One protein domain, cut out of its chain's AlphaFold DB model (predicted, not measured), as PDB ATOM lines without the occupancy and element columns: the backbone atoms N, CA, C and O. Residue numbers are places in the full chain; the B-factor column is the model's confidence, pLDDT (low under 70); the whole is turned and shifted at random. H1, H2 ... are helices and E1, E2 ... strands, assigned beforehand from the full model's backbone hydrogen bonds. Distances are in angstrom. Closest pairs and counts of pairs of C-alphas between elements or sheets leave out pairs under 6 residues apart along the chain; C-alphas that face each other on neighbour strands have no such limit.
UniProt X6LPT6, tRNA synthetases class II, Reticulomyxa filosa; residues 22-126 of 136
ATOM      1  N   ALA A  22      45.070  85.898 -72.868       54.72
ATOM      2  CA  ALA A  22      45.582  85.128 -71.736       54.72
ATOM      3  C   ALA A  22      45.013  83.698 -71.654       54.72
ATOM      4  O   ALA A  22      45.762  82.765 -71.408       54.72
ATOM      5  N   GLN A  23      43.721  83.485 -71.924       54.53
ATOM      6  CA  GLN A  23      43.113  82.147 -71.901       54.53
ATOM      7  C   GLN A  23      43.559  81.281 -73.094       54.53
ATOM      8  O   GLN A  23      43.777  80.081 -72.941       54.53
ATOM      9  N   ARG A  24      43.784  81.891 -74.268       56.69
ATOM     10  CA  ARG A  24      44.446  81.218 -75.405       56.69
ATOM     11  C   ARG A  24      45.932  80.951 -75.141       56.69
ATOM     12  O   ARG A  24      46.444  79.936 -75.597       56.69
ATOM     13  N   GLN A  25      46.618  81.832 -74.413       57.03
ATOM     14  CA  GLN A  25      48.018  81.657 -74.015       57.03
ATOM     15  C   GLN A  25      48.165  80.543 -72.973       57.03
ATOM     16  O   GLN A  25      48.954  79.640 -73.203       57.03
ATOM     17  N   ALA A  26      47.314  80.490 -71.945       53.31
ATOM     18  CA  ALA A  26      47.277  79.386 -70.984       53.31
ATOM     19  C   ALA A  26      47.027  78.023 -71.664       53.31
ATOM     20  O   ALA A  26      47.668  77.029 -71.319       53.31
ATOM     21  N   LEU A  27      46.152  77.970 -72.680       53.59
ATOM     22  CA  LEU A  27      45.958  76.756 -73.479       53.59
ATOM     23  C   LEU A  27      47.219  76.404 -74.291       53.59
ATOM     24  O   LEU A  27      47.664  75.257 -74.241       53.59
ATOM     25  N   ARG A  28      47.849  77.381 -74.959       54.41
ATOM     26  CA  ARG A  28      49.133  77.199 -75.671       54.41
ATOM     27  C   ARG A  28      50.249  76.720 -74.734       54.41
ATOM     28  O   ARG A  28      50.946  75.776 -75.079       54.41
ATOM     29  N   GLU A  29      50.373  77.283 -73.537       54.62
ATOM     30  CA  GLU A  29      51.352  76.888 -72.513       54.62
ATOM     31  C   GLU A  29      51.088  75.476 -71.963       54.62
ATOM     32  O   GLU A  29      52.028  74.743 -71.648       54.62
ATOM     33  N   SER A  30      49.819  75.054 -71.885       51.03
ATOM     34  CA  SER A  30      49.465  73.671 -71.537       51.03
ATOM     35  C   SER A  30      49.846  72.679 -72.645       51.03
ATOM     36  O   SER A  30      50.374  71.607 -72.351       51.03
ATOM     37  N   GLN A  31      49.671  73.059 -73.915       48.34
ATOM     38  CA  GLN A  31      50.014  72.234 -75.081       48.34
ATOM     39  C   GLN A  31      51.529  72.187 -75.345       48.34
ATOM     40  O   GLN A  31      52.063  71.131 -75.679       48.34
ATOM     41  N   GLN A  32      52.253  73.290 -75.128       48.44
ATOM     42  CA  GLN A  32      53.709  73.371 -75.312       48.44
ATOM     43  C   GLN A  32      54.484  72.410 -74.397       48.44
ATOM     44  O   GLN A  32      55.542  71.918 -74.787       48.44
ATOM     45  N   LYS A  33      53.928  72.040 -73.234       42.12
ATOM     46  CA  LYS A  33      54.493  71.000 -72.355       42.12
ATOM     47  C   LYS A  33      54.486  69.589 -72.977       42.12
ATOM     48  O   LYS A  33      55.167  68.709 -72.464       42.12
ATOM     49  N   GLY A  34      53.789  69.379 -74.102       40.09
ATOM     50  CA  GLY A  34      53.841  68.159 -74.926       40.09
ATOM     51  C   GLY A  34      54.987  68.105 -75.955       40.09
ATOM     52  O   GLY A  34      55.169  67.074 -76.612       40.09
ATOM     53  N   GLY A  35      55.755  69.193 -76.100       38.91
ATOM     54  CA  GLY A  35      57.072  69.218 -76.744       38.91
ATOM     55  C   GLY A  35      57.150  68.626 -78.156       38.91
ATOM     56  O   GLY A  35      57.825  67.616 -78.352       38.91
ATOM     57  N   ILE A  36      56.495  69.257 -79.136       47.41
ATOM     58  CA  ILE A  36      56.893  69.186 -80.552       47.41
ATOM     59  C   ILE A  36      56.803  70.600 -81.134       47.41
ATOM     60  O   ILE A  36      55.720  71.178 -81.179       47.41
ATOM     61  N   VAL A  37      57.934  71.146 -81.591       44.31
ATOM     62  CA  VAL A  37      57.952  72.327 -82.467       44.31
ATOM     63  C   VAL A  37      57.760  71.828 -83.896       44.31
ATOM     64  O   VAL A  37      58.557  71.027 -84.386       44.31
ATOM     65  N   LEU A  38      56.679  72.269 -84.534       52.72
ATOM     66  CA  LEU A  38      56.350  71.955 -85.922       52.72
ATOM     67  C   LEU A  38      56.767  73.148 -86.781       52.72
ATOM     68  O   LEU A  38      56.184  74.223 -86.669       52.72
ATOM     69  N   ASN A  39      57.799  72.984 -87.608       45.97
ATOM     70  CA  ASN A  39      58.265  74.073 -88.463       45.97
ATOM     71  C   ASN A  39      57.442  74.133 -89.760       45.97
ATOM     72  O   ASN A  39      57.692  73.383 -90.706       45.97
ATOM     73  N   HIS A  40      56.481  75.058 -89.819       50.59
ATOM     74  CA  HIS A  40      55.853  75.483 -91.071       50.59
ATOM     75  C   HIS A  40      55.503  76.982 -91.032       50.59
ATOM     76  O   HIS A  40      55.071  77.462 -89.987       50.59
ATOM     77  N   PRO A  41      55.687  77.742 -92.131       44.69
ATOM     78  CA  PRO A  41      55.476  79.193 -92.120       44.69
ATOM     79  C   PRO A  41      54.008  79.634 -92.261       44.69
ATOM     80  O   PRO A  41      53.708  80.782 -91.946       44.69
ATOM     81  N   ASP A  42      53.110  78.757 -92.733       45.88
ATOM     82  CA  ASP A  42      51.798  79.163 -93.274       45.88
ATOM     83  C   ASP A  42      50.551  78.693 -92.481       45.88
ATOM     84  O   ASP A  42      49.450  79.126 -92.808       45.88
ATOM     85  N   ASP A  43      50.670  77.830 -91.459       52.78
ATOM     86  CA  ASP A  43      49.520  77.335 -90.666       52.78
ATOM     87  C   ASP A  43      49.925  76.887 -89.240       52.78
ATOM     88  O   ASP A  43      50.833  76.073 -89.081       52.78
ATOM     89  N   ASP A  44      49.174  77.321 -88.215       56.28
ATOM     90  CA  ASP A  44      49.261  76.908 -86.788       56.28
ATOM     91  C   ASP A  44      48.710  75.456 -86.565       56.28
ATOM     92  O   ASP A  44      47.992  75.173 -85.602       56.28
ATOM     93  N   GLY A  45      48.956  74.529 -87.500       62.38
ATOM     94  CA  GLY A  45      48.337  73.192 -87.543       62.38
ATOM     95  C   GLY A  45      49.109  72.074 -86.815       62.38
ATOM     96  O   GLY A  45      50.303  72.206 -86.558       62.38
ATOM     97  N   PRO A  46      48.475  70.915 -86.524       69.94
ATOM     98  CA  PRO A  46      49.114  69.765 -85.866       69.94
ATOM     99  C   PRO A  46      49.995  68.917 -86.816       69.94
ATOM    100  O   PRO A  46      50.078  67.697 -86.682       69.94
ATOM    101  N   TYR A  47      50.645  69.552 -87.793       76.44
ATOM    102  CA  TYR A  47      51.533  68.936 -88.783       76.44
ATOM    103  C   TYR A  47      52.718  69.847 -89.108       76.44
ATOM    104  O   TYR A  47      52.645  71.062 -88.966       76.44
ATOM    105  N   GLY A  48      53.810  69.251 -89.578       75.81
ATOM    106  CA  GLY A  48      55.033  69.955 -89.943       75.81
ATOM    107  C   GLY A  48      56.254  69.075 -89.719       75.81
ATOM    108  O   GLY A  48      56.156  67.989 -89.139       75.81
ATOM    109  N   ASP A  49      57.410  69.548 -90.173       79.75
ATOM    110  CA  ASP A  49      58.655  68.808 -90.012       79.75
ATOM    111  C   ASP A  49      59.138  68.911 -88.557       79.75
ATOM    112  O   ASP A  49      59.269  70.006 -87.999       79.75
ATOM    113  N   LEU A  50      59.390  67.754 -87.935       77.69
ATOM    114  CA  LEU A  50      59.984  67.676 -86.600       77.69
ATOM    115  C   LEU A  50      61.453  68.108 -86.644       77.69
ATOM    116  O   LEU A  50      62.205  67.708 -87.535       77.69
ATOM    117  N   GLU A  51      61.888  68.836 -85.616       78.81
ATOM    118  CA  GLU A  51      63.311  69.101 -85.399       78.81
ATOM    119  C   GLU A  51      64.148  67.813 -85.326       78.81
ATOM    120  O   GLU A  51      63.692  66.757 -84.875       78.81
ATOM    121  N   LEU A  52      65.427  67.925 -85.703       80.00
ATOM    122  CA  LEU A  52      66.392  66.840 -85.557       80.00
ATOM    123  C   LEU A  52      66.441  66.366 -84.096       80.00
ATOM    124  O   LEU A  52      66.839  67.109 -83.195       80.00
ATOM    125  N   ASN A  53      66.075  65.104 -83.872       80.19
ATOM    126  CA  ASN A  53      66.058  64.515 -82.541       80.19
ATOM    127  C   ASN A  53      67.489  64.379 -81.984       80.19
ATOM    128  O   ASN A  53      68.231  63.474 -82.360       80.19
ATOM    129  N   LYS A  54      67.843  65.282 -81.063       86.44
ATOM    130  CA  LYS A  54      69.100  65.302 -80.293       86.44
ATOM    131  C   LYS A  54      68.905  64.790 -78.852       86.44
ATOM    132  O   LYS A  54      69.598  65.238 -77.948       86.44
ATOM    133  N   SER A  55      67.903  63.937 -78.615       80.62
ATOM    134  CA  SER A  55      67.488  63.459 -77.281       80.62
ATOM    135  C   SER A  55      67.117  64.572 -76.284       80.62
ATOM    136  O   SER A  55      67.179  64.362 -75.076       80.62
ATOM    137  N   GLN A  56      66.708  65.747 -76.783       81.25
ATOM    138  CA  GLN A  56      66.429  66.949 -75.979       81.25
ATOM    139  C   GLN A  56      65.312  66.735 -74.941       81.25
ATOM    140  O   GLN A  56      65.361  67.288 -73.847       81.25
ATOM    141  N   TYR A  57      64.308  65.923 -75.291       74.25
ATOM    142  CA  TYR A  57      63.126  65.663 -74.475       74.25
ATOM    143  C   TYR A  57      62.780  64.175 -74.519       74.25
ATOM    144  O   TYR A  57      62.758  63.562 -75.589       74.25
ATOM    145  N   LYS A  58      62.446  63.602 -73.360       76.31
ATOM    146  CA  LYS A  58      61.748  62.316 -73.262       76.31
ATOM    147  C   LYS A  58      60.246  62.602 -73.207       76.31
ATOM    148  O   LYS A  58      59.832  63.542 -72.537       76.31
ATOM    149  N   THR A  59      59.428  61.810 -73.893       78.69
ATOM    150  CA  THR A  59      57.964  61.878 -73.760       78.69
ATOM    151  C   THR A  59      57.410  60.487 -73.528       78.69
ATOM    152  O   THR A  59      57.785  59.560 -74.244       78.69
ATOM    153  N   ASP A  60      56.451  60.358 -72.618       79.25
ATOM    154  CA  ASP A  60      55.796  59.088 -72.274       79.25
ATOM    155  C   ASP A  60      54.707  58.684 -73.294       79.25
ATOM    156  O   ASP A  60      53.714  58.033 -72.977       79.25
ATOM    157  N   ARG A  61      54.909  59.076 -74.561       79.50
ATOM    158  CA  ARG A  61      54.089  58.697 -75.716       79.50
ATOM    159  C   ARG A  61      54.251  57.197 -75.969       79.50
ATOM    160  O   ARG A  61      55.334  56.754 -76.349       79.50
ATOM    161  N   GLN A  62      53.179  56.428 -75.779       79.75
ATOM    162  CA  GLN A  62      53.155  55.005 -76.122       79.75
ATOM    163  C   GLN A  62      53.063  54.819 -77.641       79.75
ATOM    164  O   GLN A  62      52.284  55.495 -78.313       79.75
ATOM    165  N   TRP A  63      53.866  53.896 -78.170       83.31
ATOM    166  CA  TRP A  63      53.979  53.608 -79.599       83.31
ATOM    167  C   TRP A  63      53.539  52.173 -79.885       83.31
ATOM    168  O   TRP A  63      54.091  51.240 -79.305       83.31
ATOM    169  N   ALA A  64      52.586  51.998 -80.797       84.38
ATOM    170  CA  ALA A  64      52.169  50.689 -81.290       84.38
ATOM    171  C   ALA A  64      53.030  50.258 -82.493       84.38
ATOM    172  O   ALA A  64      53.306  51.069 -83.386       84.38
ATOM    173  N   GLU A  65      53.433  48.981 -82.557       85.06
ATOM    174  CA  GLU A  65      53.989  48.416 -83.792       85.06
ATOM    175  C   GLU A  65      52.875  48.099 -84.797       85.06
ATOM    176  O   GLU A  65      51.814  47.588 -84.447       85.06
ATOM    177  N   ILE A  66      53.169  48.278 -86.088       84.81
ATOM    178  CA  ILE A  66      52.272  47.913 -87.201       84.81
ATOM    179  C   ILE A  66      51.978  46.394 -87.233       84.81
ATOM    180  O   ILE A  66      51.038  45.964 -87.894       84.81
ATOM    181  N   LYS A  67      52.757  45.567 -86.518       85.69
ATOM    182  CA  LYS A  67      52.510  44.124 -86.353       85.69
ATOM    183  C   LYS A  67      51.346  43.799 -85.416       85.69
ATOM    184  O   LYS A  67      50.650  42.824 -85.666       85.69
ATOM    185  N   ASP A  68      51.155  44.594 -84.366       85.31
ATOM    186  CA  ASP A  68      50.210  44.286 -83.281       85.31
ATOM    187  C   ASP A  68      48.811  44.881 -83.539       85.31
ATOM    188  O   ASP A  68      47.853  44.626 -82.798       85.31
ATOM    189  N   LEU A  69      48.684  45.635 -84.639       82.88
ATOM    190  CA  LEU A  69      47.429  46.143 -85.183       82.88
ATOM    191  C   LEU A  69      46.476  44.985 -85.496       82.88
ATOM    192  O   LEU A  69      46.614  44.260 -86.479       82.88
ATOM    193  N   SER A  70      45.490  44.833 -84.623       80.94
ATOM    194  CA  SER A  70      44.476  43.784 -84.639       80.94
ATOM    195  C   SER A  70      43.154  44.361 -84.128       80.94
ATOM    196  O   SER A  70      43.145  45.428 -83.513       80.94
ATOM    197  N   ALA A  71      42.038  43.650 -84.315       81.06
ATOM    198  CA  ALA A  71      40.706  44.105 -83.884       81.06
ATOM    199  C   ALA A  71      40.608  44.461 -82.379       81.06
ATOM    200  O   ALA A  71      39.732  45.207 -81.963       81.06
ATOM    201  N   LYS A  72      41.558  44.014 -81.541       78.62
ATOM    202  CA  LYS A  72      41.675  44.414 -80.123       78.62
ATOM    203  C   LYS A  72      41.987  45.910 -79.918       78.62
ATOM    204  O   LYS A  72      41.870  46.404 -78.790       78.62
ATOM    205  N   LEU A  73      42.420  46.605 -80.972       75.75
ATOM    206  CA  LEU A  73      42.718  48.041 -81.014       75.75
ATOM    207  C   LEU A  73      41.673  48.849 -81.806       75.75
ATOM    208  O   LEU A  73      41.846  50.049 -81.994       75.75
ATOM    209  N   GLU A  74      40.583  48.216 -82.246       79.44
ATOM    210  CA  GLU A  74      39.446  48.919 -82.841       79.44
ATOM    211  C   GLU A  74      38.838  49.911 -81.832       79.44
ATOM    212  O   GLU A  74      38.751  49.626 -80.635       79.44
ATOM    213  N   GLY A  75      38.483  51.111 -82.305       78.94
ATOM    214  CA  GLY A  75      37.949  52.189 -81.464       78.94
ATOM    215  C   GLY A  75      38.939  52.816 -80.468       78.94
ATOM    216  O   GLY A  75      38.495  53.508 -79.556       78.94
ATOM    217  N   LYS A  76      40.254  52.585 -80.600       80.00
ATOM    218  CA  LYS A  76      41.287  53.175 -79.725       80.00
ATOM    219  C   LYS A  76      42.241  54.078 -80.499       80.00
ATOM    220  O   LYS A  76      42.645  53.758 -81.611       80.00
ATOM    221  N   GLU A  77      42.666  55.161 -79.859       79.56
ATOM    222  CA  GLU A  77      43.776  55.995 -80.323       79.56
ATOM    223  C   GLU A  77      45.127  55.350 -79.976       79.56
ATOM    224  O   GLU A  77      45.317  54.819 -78.879       79.56
ATOM    225  N   PHE A  78      46.084  55.399 -80.905       79.81
ATOM    226  CA  PHE A  78      47.455  54.925 -80.701       79.81
ATOM    227  C   PHE A  78      48.415  55.573 -81.706       79.81
ATOM    228  O   PHE A  78      48.078  55.785 -82.870       79.81
ATOM    229  N   LEU A  79      49.649  55.846 -81.274       82.69
ATOM    230  CA  LEU A  79      50.672  56.451 -82.127       82.69
ATOM    231  C   LEU A  79      51.473  55.366 -82.864       82.69
ATOM    232  O   LEU A  79      51.964  54.420 -82.247       82.69
ATOM    233  N   ILE A  80      51.651  55.519 -84.179       82.94
ATOM    234  CA  ILE A  80      52.385  54.573 -85.038       82.94
ATOM    235  C   ILE A  80      53.699  55.199 -85.514       82.94
ATOM    236  O   ILE A  80      53.709  56.321 -86.015       82.94
ATOM    237  N   ARG A  81      54.812  54.454 -85.467       83.44
ATOM    238  CA  ARG A  81      56.064  54.845 -86.140       83.44
ATOM    239  C   ARG A  81      56.322  53.978 -87.370       83.44
ATOM    240  O   ARG A  81      56.562  52.782 -87.254       83.44
ATOM    241  N   GLY A  82      56.394  54.593 -88.549       83.69
ATOM    242  CA  GLY A  82      56.749  53.889 -89.783       83.69
ATOM    243  C   GLY A  82      57.334  54.787 -90.870       83.69
ATOM    244  O   GLY A  82      57.510  55.995 -90.687       83.69
ATOM    245  N   ARG A  83      57.656  54.171 -92.012       85.12
ATOM    246  CA  ARG A  83      58.051  54.853 -93.254       85.12
ATOM    247  C   ARG A  83      56.871  54.860 -94.224       85.12
ATOM    248  O   ARG A  83      56.153  53.865 -94.306       85.12
ATOM    249  N   VAL A  84      56.697  55.939 -94.983       86.25
ATOM    250  CA  VAL A  84      55.737  55.964 -96.096       86.25
ATOM    251  C   VAL A  84      56.232  55.012 -97.189       86.25
ATOM    252  O   VAL A  84      57.398  55.046 -97.573       86.25
ATOM    253  N   HIS A  85      55.355  54.125 -97.651       87.56
ATOM    254  CA  HIS A  85      55.594  53.210 -98.770       87.56
ATOM    255  C   HIS A  85      54.934  53.723-100.054       87.56
ATOM    256  O   HIS A  85      55.454  53.511-101.146       87.56
ATOM    257  N   ALA A  86      53.764  54.345 -99.930       87.12
ATOM    258  CA  ALA A  86      53.054  55.016-101.010       87.12
ATOM    259  C   ALA A  86      52.073  56.028-100.408       87.12
ATOM    260  O   ALA A  86      51.476  55.755 -99.365       87.12
ATOM    261  N   SER A  87      51.866  57.154-101.080       87.56
ATOM    262  CA  SER A  87      50.817  58.131-100.788       87.56
ATOM    263  C   SER A  87      50.013  58.390-102.064       87.56
ATOM    264  O   SER A  87      50.563  58.398-103.163       87.56
ATOM    265  N   ARG A  88      48.693  58.562-101.935       87.19
ATOM    266  CA  ARG A  88      47.811  58.983-103.033       87.19
ATOM    267  C   ARG A  88      46.705  59.891-102.503       87.19
ATOM    268  O   ARG A  88      45.932  59.488-101.634       87.19
ATOM    269  N   SER A  89      46.630  61.112-103.015       87.38
ATOM    270  CA  SER A  89      45.531  62.041-102.747       87.38
ATOM    271  C   SER A  89      44.394  61.835-103.757       87.38
ATOM    272  O   SER A  89      44.593  61.351-104.873       87.38
ATOM    273  N   THR A  90      43.162  62.128-103.355       88.00
ATOM    274  CA  THR A  90      41.953  62.030-104.184       88.00
ATOM    275  C   THR A  90      40.952  63.064-103.668       88.00
ATOM    276  O   THR A  90      40.164  62.797-102.764       88.00
ATOM    277  N   GLY A  91      41.027  64.289-104.197       85.06
ATOM    278  CA  GLY A  91      40.238  65.419-103.699       85.06
ATOM    279  C   GLY A  91      40.566  65.754-102.237       85.06
ATOM    280  O   GLY A  91      41.724  65.973-101.894       85.06
ATOM    281  N   ASN A  92      39.545  65.764-101.374       85.56
ATOM    282  CA  ASN A  92      39.654  66.076 -99.937       85.56
ATOM    283  C   ASN A  92      40.009  64.853 -99.058       85.56
ATOM    284  O   ASN A  92      39.704  64.836 -97.863       85.56
ATOM    285  N   LEU A  93      40.599  63.818 -99.659       88.50
ATOM    286  CA  LEU A  93      40.947  62.545 -99.030       88.50
ATOM    287  C   LEU A  93      42.374  62.156 -99.437       88.50
ATOM    288  O   LEU A  93      42.753  62.322-100.599       88.50
ATOM    289  N   ILE A  94      43.166  61.610 -98.517       89.00
ATOM    290  CA  ILE A  94      44.481  61.032 -98.824       89.00
ATOM    291  C   ILE A  94      44.620  59.651 -98.192       89.00
ATOM    292  O   ILE A  94      44.341  59.462 -97.010       89.00
ATOM    293  N   PHE A  95      45.082  58.692 -98.992       89.50
ATOM    294  CA  PHE A  95      45.447  57.352 -98.546       89.50
ATOM    295  C   PHE A  95      46.968  57.251 -98.465       89.50
ATOM    296  O   PHE A  95      47.670  57.627 -99.409       89.50
ATOM    297  N   ILE A  96      47.482  56.711 -97.363       88.50
ATOM    298  CA  ILE A  96      48.918  56.537 -97.138       88.50
ATOM    299  C   ILE A  96      49.177  55.110 -96.666       88.50
ATOM    300  O   ILE A  96      48.630  54.663 -95.665       88.50
ATOM    301  N   VAL A  97      50.031  54.380 -97.377       89.25
ATOM    302  CA  VAL A  97      50.497  53.058 -96.951       89.25
ATOM    303  C   VAL A  97      51.744  53.255 -96.099       89.25
ATOM    304  O   VAL A  97      52.783  53.684 -96.607       89.25
ATOM    305  N   VAL A  98      51.656  52.934 -94.811       88.62
ATOM    306  CA  VAL A  98      52.771  53.025 -93.860       88.62
ATOM    307  C   VAL A  98      53.364  51.633 -93.649       88.62
ATOM    308  O   VAL A  98      52.632  50.659 -93.489       88.62
ATOM    309  N   ARG A  99      54.698  51.520 -93.662       87.31
ATOM    310  CA  ARG A  99      55.444  50.259 -93.527       87.31
ATOM    311  C   ARG A  99      56.410  50.283 -92.340       87.31
ATOM    312  O   ARG A  99      57.160  51.245 -92.160       87.31
ATOM    313  N   GLN A 100      56.469  49.165 -91.616       88.06
ATOM    314  CA  GLN A 100      57.455  48.861 -90.573       88.06
ATOM    315  C   GLN A 100      57.911  47.404 -90.743       88.06
ATOM    316  O   GLN A 100      57.127  46.470 -90.585       88.06
ATOM    317  N   GLY A 101      59.180  47.191 -91.107       86.88
ATOM    318  CA  GLY A 101      59.698  45.849 -91.401       86.88
ATOM    319  C   GLY A 101      58.982  45.208 -92.596       86.88
ATOM    320  O   GLY A 101      59.056  45.727 -93.710       86.88
ATOM    321  N   PHE A 102      58.295  44.088 -92.376       86.69
ATOM    322  CA  PHE A 102      57.474  43.422 -93.395       86.69
ATOM    323  C   PHE A 102      55.999  43.861 -93.370       86.69
ATOM    324  O   PHE A 102      55.334  43.797 -94.402       86.69
ATOM    325  N   SER A 103      55.513  44.380 -92.240       88.50
ATOM    326  CA  SER A 103      54.115  44.780 -92.059       88.50
ATOM    327  C   SER A 103      53.806  46.122 -92.724       88.50
ATOM    328  O   SER A 103      54.641  47.036 -92.752       88.50
ATOM    329  N   LYS A 104      52.582  46.244 -93.247       89.44
ATOM    330  CA  LYS A 104      52.040  47.461 -93.861       89.44
ATOM    331  C   LYS A 104      50.628  47.712 -93.333       89.44
ATOM    332  O   LYS A 104      49.868  46.763 -93.189       89.44
ATOM    333  N   VAL A 105      50.272  48.974 -93.119       88.44
ATOM    334  CA  VAL A 105      48.902  49.418 -92.812       88.44
ATOM    335  C   VAL A 105      48.490  50.512 -93.796       88.44
ATOM    336  O   VAL A 105      49.323  51.325 -94.203       88.44
ATOM    337  N   GLN A 106      47.217  50.527 -94.196       88.50
ATOM    338  CA  GLN A 106      46.642  51.642 -94.945       88.50
ATOM    339  C   GLN A 106      46.016  52.639 -93.969       88.50
ATOM    340  O   GLN A 106      45.110  52.306 -93.213       88.50
ATOM    341  N   VAL A 107      46.492  53.873 -94.037       87.44
ATOM    342  CA  VAL A 107      45.978  55.045 -93.334       87.44
ATOM    343  C   VAL A 107      45.118  55.841 -94.309       87.44
ATOM    344  O   VAL A 107      45.458  55.937 -95.489       87.44
ATOM    345  N   THR A 108      44.039  56.448 -93.819       88.56
ATOM    346  CA  THR A 108      43.261  57.435 -94.578       88.56
ATOM    347  C   THR A 108      43.108  58.696 -93.735       88.56
ATOM    348  O   THR A 108      42.810  58.593 -92.551       88.56
ATOM    349  N   LEU A 109      43.306  59.873 -94.328       85.88
ATOM    350  CA  LEU A 109      42.994  61.166 -93.711       85.88
ATOM    351  C   LEU A 109      41.962  61.885 -94.586       85.88
ATOM    352  O   LEU A 109      42.140  61.983 -95.803       85.88
ATOM    353  N   SER A 110      40.895  62.384 -93.968       86.75
ATOM    354  CA  SER A 110      39.816  63.153 -94.597       86.75
ATOM    355  C   SER A 110      39.737  64.551 -93.990       86.75
ATOM    356  O   SER A 110      40.113  64.748 -92.838       86.75
ATOM    357  N   LYS A 111      39.235  65.531 -94.748       85.50
ATOM    358  CA  LYS A 111      38.977  66.876 -94.212       85.50
ATOM    359  C   LYS A 111      37.935  66.816 -93.081       85.50
ATOM    360  O   LYS A 111      36.811  66.370 -93.307       85.50
ATOM    361  N   SER A 112      38.290  67.347 -91.916       82.31
ATOM    362  CA  SER A 112      37.438  67.502 -90.728       82.31
ATOM    363  C   SER A 112      37.609  68.918 -90.150       82.31
ATOM    364  O   SER A 112      38.199  69.782 -90.802       82.31
ATOM    365  N   GLU A 113      37.106  69.181 -88.942       78.38
ATOM    366  CA  GLU A 113      37.417  70.419 -88.206       78.38
ATOM    367  C   GLU A 113      38.878  70.450 -87.708       78.38
ATOM    368  O   GLU A 113      39.495  71.513 -87.668       78.38
ATOM    369  N   THR A 114      39.469  69.285 -87.417       75.25
ATOM    370  CA  THR A 114      40.877  69.136 -87.001       75.25
ATOM    371  C   THR A 114      41.850  68.964 -88.176       75.25
ATOM    372  O   THR A 114      43.028  69.302 -88.057       75.25
ATOM    373  N   VAL A 115      41.382  68.467 -89.328       80.88
ATOM    374  CA  VAL A 115      42.201  68.182 -90.520       80.88
ATOM    375  C   VAL A 115      42.017  69.269 -91.581       80.88
ATOM    376  O   VAL A 115      41.064  69.249 -92.367       80.88
ATOM    377  N   THR A 116      42.967  70.207 -91.647       83.31
ATOM    378  CA  THR A 116      42.962  71.275 -92.659       83.31
ATOM    379  C   THR A 116      43.259  70.729 -94.070       83.31
ATOM    380  O   THR A 116      43.991  69.745 -94.226       83.31
ATOM    381  N   PRO A 117      42.774  71.381 -95.148       81.75
ATOM    382  CA  PRO A 117      43.159  71.025 -96.519       81.75
ATOM    383  C   PRO A 117      44.669  71.146 -96.780       81.75
ATOM    384  O   PRO A 117      45.220  70.414 -97.604       81.75
ATOM    385  N   GLN A 118      45.353  72.045 -96.066       83.38
ATOM    386  CA  GLN A 118      46.801  72.216 -96.169       83.38
ATOM    387  C   GLN A 118      47.548  71.048 -95.498       83.38
ATOM    388  O   GLN A 118      48.547  70.601 -96.057       83.38
ATOM    389  N   MET A 119      47.020  70.443 -94.419       82.00
ATOM    390  CA  MET A 119      47.562  69.187 -93.874       82.00
ATOM    391  C   MET A 119      47.510  68.051 -94.903       82.00
ATOM    392  O   MET A 119      48.481  67.317 -95.063       82.00
ATOM    393  N   ILE A 120      46.406  67.925 -95.647       83.31
ATOM    394  CA  ILE A 120      46.251  66.907 -96.704       83.31
ATOM    395  C   ILE A 120      47.276  67.136 -97.831       83.31
ATOM    396  O   ILE A 120      47.906  66.195 -98.316       83.31
ATOM    397  N   LYS A 121      47.498  68.399 -98.214       84.19
ATOM    398  CA  LYS A 121      48.496  68.810 -99.213       84.19
ATOM    399  C   LYS A 121      49.938  68.567 -98.741       84.19
ATOM    400  O   LYS A 121      50.756  68.102 -99.535       84.19
ATOM    401  N   TYR A 122      50.238  68.835 -97.469       82.81
ATOM    402  CA  TYR A 122      51.523  68.542 -96.822       82.81
ATOM    403  C   TYR A 122      51.775  67.027 -96.780       82.81
ATOM    404  O   TYR A 122      52.765  66.556 -97.338       82.81
ATOM    405  N   ALA A 123      50.819  66.240 -96.281       82.12
ATOM    406  CA  ALA A 123      50.889  64.778 -96.248       82.12
ATOM    407  C   ALA A 123      51.050  64.138 -97.645       82.12
ATOM    408  O   ALA A 123      51.657  63.076 -97.774       82.12
ATOM    409  N   SER A 124      50.572  64.796 -98.709       81.31
ATOM    410  CA  SER A 124      50.806  64.373-100.099       81.31
ATOM    411  C   SER A 124      52.230  64.647-100.612       81.31
ATOM    412  O   SER A 124      52.609  64.066-101.628       81.31
ATOM    413  N   LYS A 125      53.011  65.511 -99.948       81.00
ATOM    414  CA  LYS A 125      54.442  65.755-100.218       81.00
ATOM    415  C   LYS A 125      55.381  64.986 -99.278       81.00
ATOM    416  O   LYS A 125      56.542  64.781 -99.632       81.00
ATOM    417  N   CYS A 126      54.922  64.562 -98.102       73.56
ATOM    418  CA  CYS A 126      55.755  63.880 -97.107       73.56
ATOM    419  C   CYS A 126      56.131  62.447 -97.516       73.56
ATOM    420  O   CYS A 126      55.412  61.489 -97.235       73.56
TER     421      CYS A 126
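This is residues 22 to 126 of the 136 residues of the protein "tRNA synthetases class II" of Reticulomyxa filosa (UniProt X6LPT6). A small, twisted sheet of three antiparallel strands, E1, E2 and E3, has the short helix H2 over one face, while a long stretch without named elements, residues 33 to 82, loops out from the sheet and leads to H1, a helix that sticks out as a free arm. The printed part has 105 residues, with two named helices and three named strands along the chain in the order H1, E1, E2, E3, H2. The sheet's order is E1, E2, E3, and the class is mixed, helices and strands, with under half of the residues, 42, in named elements. The whole is only just loose, close to compact, with a radius of gyration of the C-alphas of 15.6 A and spans of 45 by 34 by 29 A.

E1, residues 83 to 90, E2, residues 93 to 100, and E3, residues 103 to 110, form a meander, each strand the antiparallel neighbour of the one before. E1 and E2 are a hairpin at 167 degrees between directions, with N 85 and O 97 within hydrogen-bond range at 2.8 A. E2 and E3 are a hairpin at 159 degrees, with N 107 and O 96 within range at 2.8 A. E1 and E3 are the edge strands, and E1 bends by 54 degrees at residue 86. H2, residues 117 to 123, is on the sheet at a height of 9.0 A over the sheet. It lies over E2 and runs along the strands, at 25 degrees to E2 on the local plane. The closest C-alphas of E2 and H2, those of Ile 94 and Ile 120, are 6.5 A apart. H1, residues 22 to 32, is not on the sheet, with 0 pairs of C-alphas within 10 A, and is apart from H2. In H1 and H2 every O i to N i+4 pair is within hydrogen-bond range.

E1 measures 20.7 A from first to last C-alpha, E2 23.0 A and E3 23.4 A. C-alpha 83, where E1 begins, is at (58.051, 54.853, -93.254). H1 measures 14.7 A and begins with C-alpha 22 at (45.582, 85.128, -71.736). H2 measures 9.9 A and ends with C-alpha 123 at (50.889, 64.778, -96.248).

The two C-alphas farthest apart, those of Ala 22 and Phe 102, are 48.5 A apart. Without H1, which stands free, the body spans 38 by 37 by 24 A. The link from H1 to E1 is long, with 50 residues; within it residues 38 to 39 pair antiparallel with residues 49 to 50, and residues 63 to 64 pair parallel with residues 79 to 80. The printed part has no cut. The mean pLDDT of the printed part is 75.6, and residues 22 to 46 are under 70.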